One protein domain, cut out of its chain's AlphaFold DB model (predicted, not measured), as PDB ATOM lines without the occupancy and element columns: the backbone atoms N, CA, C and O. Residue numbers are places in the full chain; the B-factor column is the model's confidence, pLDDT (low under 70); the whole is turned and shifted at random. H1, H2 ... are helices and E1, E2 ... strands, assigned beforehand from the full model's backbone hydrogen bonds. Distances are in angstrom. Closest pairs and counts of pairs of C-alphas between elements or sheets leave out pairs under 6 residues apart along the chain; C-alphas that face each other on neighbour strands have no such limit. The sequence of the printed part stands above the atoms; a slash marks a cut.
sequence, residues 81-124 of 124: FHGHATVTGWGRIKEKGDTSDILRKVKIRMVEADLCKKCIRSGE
ATOM      1  N   PHE A  81      31.406  79.122 -16.966       92.88
ATOM      2  CA  PHE A  81      30.145  79.844 -16.822       92.88
ATOM      3  C   PHE A  81      30.310  81.308 -17.226       92.88
ATOM      4  O   PHE A  81      31.305  81.935 -16.875       92.88
ATOM      5  N   HIS A  82      29.318  81.849 -17.936       94.44
ATOM      6  CA  HIS A  82      29.281  83.244 -18.387       94.44
ATOM      7  C   HIS A  82      27.862  83.811 -18.237       94.44
ATOM      8  O   HIS A  82      26.886  83.064 -18.144       94.44
ATOM      9  N   GLY A  83      27.721  85.138 -18.212       95.12
ATOM     10  CA  GLY A  83      26.418  85.800 -18.104       95.12
ATOM     11  C   GLY A  83      26.037  86.138 -16.665       95.12
ATOM     12  O   GLY A  83      26.651  87.015 -16.063       95.12
ATOM     13  N   HIS A  84      24.996  85.499 -16.125       97.00
ATOM     14  CA  HIS A  84      24.434  85.857 -14.819       97.00
ATOM     15  C   HIS A  84      24.410  84.680 -13.849       97.00
ATOM     16  O   HIS A  84      24.108  83.560 -14.245       97.00
ATOM     17  N   ALA A  85      24.638  84.970 -12.573       96.81
ATOM     18  CA  ALA A  85      24.469  84.029 -11.476       96.81
ATOM     19  C   ALA A  85      23.346  84.499 -10.544       96.81
ATOM     20  O   ALA A  85      23.040  85.692 -10.460       96.81
ATOM     21  N   THR A  86      22.725  83.558  -9.838       97.19
ATOM     22  CA  THR A  86      21.807  83.862  -8.740       97.19
ATOM     23  C   THR A  86      22.508  83.578  -7.424       97.19
ATOM     24  O   THR A  86      22.946  82.459  -7.183       97.19
ATOM     25  N   VAL A  87      22.595  84.597  -6.574       95.81
ATOM     26  CA  VAL A  87      23.067  84.461  -5.194       95.81
ATOM     27  C   VAL A  87      21.842  84.424  -4.294       95.81
ATOM     28  O   VAL A  87      20.929  85.233  -4.473       95.81
ATOM     29  N   THR A  88      21.810  83.486  -3.352       96.31
ATOM     30  CA  THR A  88      20.710  83.331  -2.392       96.31
ATOM     31  C   THR A  88      21.241  83.269  -0.966       96.31
ATOM     32  O   THR A  88      22.381  82.860  -0.750       96.31
ATOM     33  N   GLY A  89      20.434  83.705   0.000       95.75
ATOM     34  CA  GLY A  89      20.755  83.583   1.421       95.75
ATOM     35  C   GLY A  89      20.007  84.575   2.311       95.75
ATOM     36  O   GLY A  89      19.213  85.393   1.845       95.75
ATOM     37  N   TRP A  90      20.319  84.500   3.602       96.12
ATOM     38  CA  TRP A  90      19.815  85.357   4.688       96.12
ATOM     39  C   TRP A  90      20.813  86.460   5.083       96.12
ATOM     40  O   TRP A  90      20.755  87.035   6.166       96.12
ATOM     41  N   GLY A  91      21.790  86.734   4.212       93.88
ATOM     42  CA  GLY A  91      22.865  87.690   4.470       93.88
ATOM     43  C   GLY A  91      22.396  89.142   4.595       93.88
ATOM     44  O   GLY A  91      21.205  89.456   4.552       93.88
ATOM     45  N   ARG A  92      23.367  90.053   4.740       92.19
ATOM     46  CA  ARG A  92      23.093  91.492   4.848       92.19
ATOM     47  C   ARG A  92      22.389  92.015   3.597       92.19
ATOM     48  O   ARG A  92      22.834  91.748   2.483       92.19
ATOM     49  N   ILE A  93      21.333  92.805   3.784       89.44
ATOM     50  CA  ILE A  93      20.550  93.386   2.673       89.44
ATOM     51  C   ILE A  93      21.125  94.704   2.144       89.44
ATOM     52  O   ILE A  93      20.716  95.183   1.087       89.44
ATOM     53  N   LYS A  94      22.056  95.301   2.892       88.62
ATOM     54  CA  LYS A  94      22.786  96.527   2.559       88.62
ATOM     55  C   LYS A  94      24.214  96.411   3.080       88.62
ATOM     56  O   LYS A  94      24.465  95.684   4.045       88.62
ATOM     57  N   GLU A  95      25.141  97.143   2.471       87.50
ATOM     58  CA  GLU A  95      26.506  97.234   2.988       87.50
ATOM     59  C   GLU A  95      26.468  97.716   4.445       87.50
ATOM     60  O   GLU A  95      25.790  98.691   4.763       87.50
ATOM     61  N   LYS A  96      27.142  96.986   5.342       86.38
ATOM     62  CA  LYS A  96      27.163  97.250   6.791       86.38
ATOM     63  C   LYS A  96      25.783  97.284   7.482       86.38
ATOM     64  O   LYS A  96      25.729  97.615   8.659       86.38
ATOM     65  N   GLY A  97      24.705  96.866   6.813       90.19
ATOM     66  CA  GLY A  97      23.355  96.790   7.381       90.19
ATOM     67  C   GLY A  97      23.032  95.449   8.041       90.19
ATOM     68  O   GLY A  97      23.913  94.591   8.189       90.19
ATOM     69  N   ASP A  98      21.754  95.290   8.385       93.06
ATOM     70  CA  ASP A  98      21.190  94.100   9.026       93.06
ATOM     71  C   ASP A  98      21.050  92.916   8.061       93.06
ATOM     72  O   ASP A  98      20.975  93.073   6.833       93.06
ATOM     73  N   THR A  99      21.032  91.713   8.631       94.12
ATOM     74  CA  THR A  99      20.701  90.462   7.939       94.12
ATOM     75  C   THR A  99      19.196  90.330   7.721       94.12
ATOM     76  O   THR A  99      18.401  91.031   8.340       94.12
ATOM     77  N   SER A 100      18.800  89.450   6.806       95.25
ATOM     78  CA  SER A 100      17.391  89.182   6.521       95.25
ATOM     79  C   SER A 100      16.954  87.893   7.193       95.25
ATOM     80  O   SER A 100      17.590  86.872   6.962       95.25
ATOM     81  N   ASP A 101      15.824  87.906   7.899       94.44
ATOM     82  CA  ASP A 101      15.220  86.668   8.414       94.44
ATOM     83  C   ASP A 101      14.540  85.851   7.307       94.44
ATOM     84  O   ASP A 101      14.446  84.632   7.377       94.44
ATOM     85  N   ILE A 102      14.156  86.507   6.213       94.62
ATOM     86  CA  ILE A 102      13.575  85.861   5.034       94.62
ATOM     87  C   ILE A 102      14.654  85.569   3.991       94.62
ATOM     88  O   ILE A 102      15.476  86.443   3.697       94.62
ATOM     89  N   LEU A 103      14.620  84.383   3.377       95.69
ATOM     90  CA  LEU A 103      15.526  84.009   2.291       95.69
ATOM     91  C   LEU A 103      15.371  84.978   1.118       95.69
ATOM     92  O   LEU A 103      14.279  85.146   0.570       95.69
ATOM     93  N   ARG A 104      16.479  85.577   0.680       96.50
ATOM     94  CA  ARG A 104      16.495  86.487  -0.470       96.50
ATOM     95  C   ARG A 104      17.312  85.926  -1.617       96.50
ATOM     96  O   ARG A 104      18.152  85.046  -1.441       96.50
ATOM     97  N   LYS A 105      17.069  86.478  -2.806       96.56
ATOM     98  CA  LYS A 105      17.844  86.203  -4.014       96.56
ATOM     99  C   LYS A 105      18.175  87.486  -4.757       96.56
ATOM    100  O   LYS A 105      17.367  88.412  -4.793       96.56
ATOM    101  N   VAL A 106      19.331  87.502  -5.403       95.50
ATOM    102  CA  VAL A 106      19.743  88.565  -6.321       95.50
ATOM    103  C   VAL A 106      20.376  87.951  -7.563       95.50
ATOM    104  O   VAL A 106      21.083  86.945  -7.488       95.50
ATOM    105  N   LYS A 107      20.101  88.547  -8.722       97.31
ATOM    106  CA  LYS A 107      20.752  88.192  -9.981       97.31
ATOM    107  C   LYS A 107      21.934  89.131 -10.190       97.31
ATOM    108  O   LYS A 107      21.748  90.341 -10.250       97.31
ATOM    109  N   ILE A 108      23.130  88.569 -10.307       95.88
ATOM    110  CA  ILE A 108      24.371  89.313 -10.533       95.88
ATOM    111  C   ILE A 108      24.964  88.948 -11.886       95.88
ATOM    112  O   ILE A 108      24.715  87.860 -12.408       95.88
ATOM    113  N   ARG A 109      25.766  89.848 -12.451       96.44
ATOM    114  CA  ARG A 109      26.565  89.560 -13.641       96.44
ATOM    115  C   ARG A 109      27.878  88.906 -13.218       96.44
ATOM    116  O   ARG A 109      28.559  89.420 -12.335       96.44
ATOM    117  N   MET A 110      28.228  87.792 -13.850       95.31
ATOM    118  CA  MET A 110      29.536  87.170 -13.675       95.31
ATOM    119  C   MET A 110      30.620  88.025 -14.330       95.31
ATOM    120  O   MET A 110      30.391  88.673 -15.353       95.31
ATOM    121  N   VAL A 111      31.795  88.045 -13.709       93.06
ATOM    122  CA  VAL A 111      32.956  88.812 -14.159       93.06
ATOM    123  C   VAL A 111      34.056  87.832 -14.534       93.06
ATOM    124  O   VAL A 111      34.347  86.912 -13.771       93.06
ATOM    125  N   GLU A 112      34.678  88.049 -15.691       92.38
ATOM    126  CA  GLU A 112      35.801  87.235 -16.149       92.38
ATOM    127  C   GLU A 112      36.955  87.251 -15.143       92.38
ATOM    128  O   GLU A 112      37.302  88.296 -14.581       92.38
ATOM    129  N   ALA A 113      37.590  86.095 -14.955       90.50
ATOM    130  CA  ALA A 113      38.626  85.920 -13.940       90.50
ATOM    131  C   ALA A 113      39.783  86.922 -14.097       90.50
ATOM    132  O   ALA A 113      40.285  87.447 -13.105       90.50
ATOM    133  N   ASP A 114      40.189  87.233 -15.329       91.69
ATOM    134  CA  ASP A 114      41.283  88.176 -15.578       91.69
ATOM    135  C   ASP A 114      40.893  89.629 -15.306       91.69
ATOM    136  O   ASP A 114      41.731  90.413 -14.859       91.69
ATOM    137  N   LEU A 115      39.622  89.988 -15.506       91.88
ATOM    138  CA  LEU A 115      39.117  91.303 -15.120       91.88
ATOM    139  C   LEU A 115      39.055  91.426 -13.592       91.88
ATOM    140  O   LEU A 115      39.528  92.416 -13.043       91.88
ATOM    141  N   CYS A 116      38.572  90.390 -12.901       91.69
ATOM    142  CA  CYS A 116      38.550  90.338 -11.437       91.69
ATOM    143  C   CYS A 116      39.959  90.506 -10.833       91.69
ATOM    144  O   CYS A 116      40.165  91.350  -9.960       91.69
ATOM    145  N   LYS A 117      40.961  89.787 -11.364       90.69
ATOM    146  CA  LYS A 117      42.369  89.922 -10.940       90.69
ATOM    147  C   LYS A 117      42.903  91.344 -11.114       90.69
ATOM    148  O   LYS A 117      43.677  91.798 -10.277       90.69
ATOM    149  N   LYS A 118      42.521  92.035 -12.195       92.19
ATOM    150  CA  LYS A 118      42.917  93.432 -12.425       92.19
ATOM    151  C   LYS A 118      42.276  94.359 -11.398       92.19
ATOM    152  O   LYS A 118      42.995  95.131 -10.784       92.19
ATOM    153  N   CYS A 119      40.974  94.230 -11.143       87.38
ATOM    154  CA  CYS A 119      40.278  95.059 -10.152       87.38
ATOM    155  C   CYS A 119      40.880  94.943  -8.744       87.38
ATOM    156  O   CYS A 119      40.971  95.947  -8.051       87.38
ATOM    157  N   ILE A 120      41.329  93.750  -8.342       80.25
ATOM    158  CA  ILE A 120      41.998  93.551  -7.044       80.25
ATOM    159  C   ILE A 120      43.397  94.188  -7.027       80.25
ATOM    160  O   ILE A 120      43.815  94.714  -6.003       80.25
ATOM    161  N   ARG A 121      44.128  94.154  -8.150       72.25
ATOM    162  CA  ARG A 121      45.492  94.705  -8.257       72.25
ATOM    163  C   ARG A 121      45.547  96.219  -8.468       72.25
ATOM    164  O   ARG A 121      46.583  96.810  -8.215       72.25
ATOM    165  N   SER A 122      44.477  96.829  -8.972       60.53
ATOM    166  CA  SER A 122      44.391  98.272  -9.251       60.53
ATOM    167  C   SER A 122      43.828  99.094  -8.083       60.53
ATOM    168  O   SER A 122      43.476 100.251  -8.281       60.53
ATOM    169  N   GLY A 123      43.690  98.489  -6.900       53.38
ATOM    170  CA  GLY A 123      43.234  99.129  -5.665       53.38
ATOM    171  C   GLY A 123      44.363  99.387  -4.662       53.38
ATOM    172  O   GLY A 123      44.175  99.085  -3.485       53.38
ATOM    173  N   GLU A 124      45.502  99.905  -5.137       40.34
ATOM    174  CA  GLU A 124      46.553 100.568  -4.340       40.34
ATOM    175  C   GLU A 124      46.669 102.037  -4.762       40.34
ATOM    176  O   GLU A 124      46.642 102.294  -5.990       40.34
TER     177      GLU A 124
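What this domain is: This is residues 81 to 124 of the 124 residues of a protein of Orchesella cincta (UniProt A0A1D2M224). A two-stranded hairpin, E1 and E2, has a wide loop of residues 90 to 103 at one end and a short helix, H1, beyond its other end. H1 and the three residues after it stick out from the hairpin, and no sheet or second helix packs on them. The printed part has 44 residues, with two named strands and one named helix in the order E1, E2, H1; the two strands form an antiparallel sheet in the order E1 - E2. The class is mixed, helices and strands, with 21 residues, under half, in named elements. The whole is only just loose, close to extended, with a radius of gyration of the C-alphas of 13.8 A, and flat, spanning 35 by 28 by 9 A.

Where its parts are: E1 is residues 84 to 89, 16.8 A from first to last C-alpha, beginning at C-alpha 84 at (24.434, 85.857, -14.819). E2 is residues 104 to 109, 16.9 A long. H1 is residues 113 to 121, 12.5 A long, ending at C-alpha 121 at (45.492, 94.705, -8.257).

How they stand to each other: E1 and E2 form a hairpin of antiparallel neighbours, with 156 degrees between their directions. The C-alphas of His 84 and Arg 109 face each other at 4.4 A. N 87 and O 106 are within hydrogen-bond range at 2.9 A, and so are N 106 and O 87, also at 2.9 A. E1 and H1 are apart. In H1 every O i to N i+4 pair is within hydrogen-bond range.

The domain as a whole: The C-alphas of Ile 102 and Glu 124 are the two farthest apart, at 37.3 A. The link from E1 to E2 is long, with 14 residues, and that from E2 to H1 is tight, with 3. Residues 113 to 124, of which 113 to 121 belong to H1, stand free. The printed part has no cut and ends at Glu 124, the chain's last residue. The mean pLDDT of the printed part is 89.9; residues 122 to 124 are under 70.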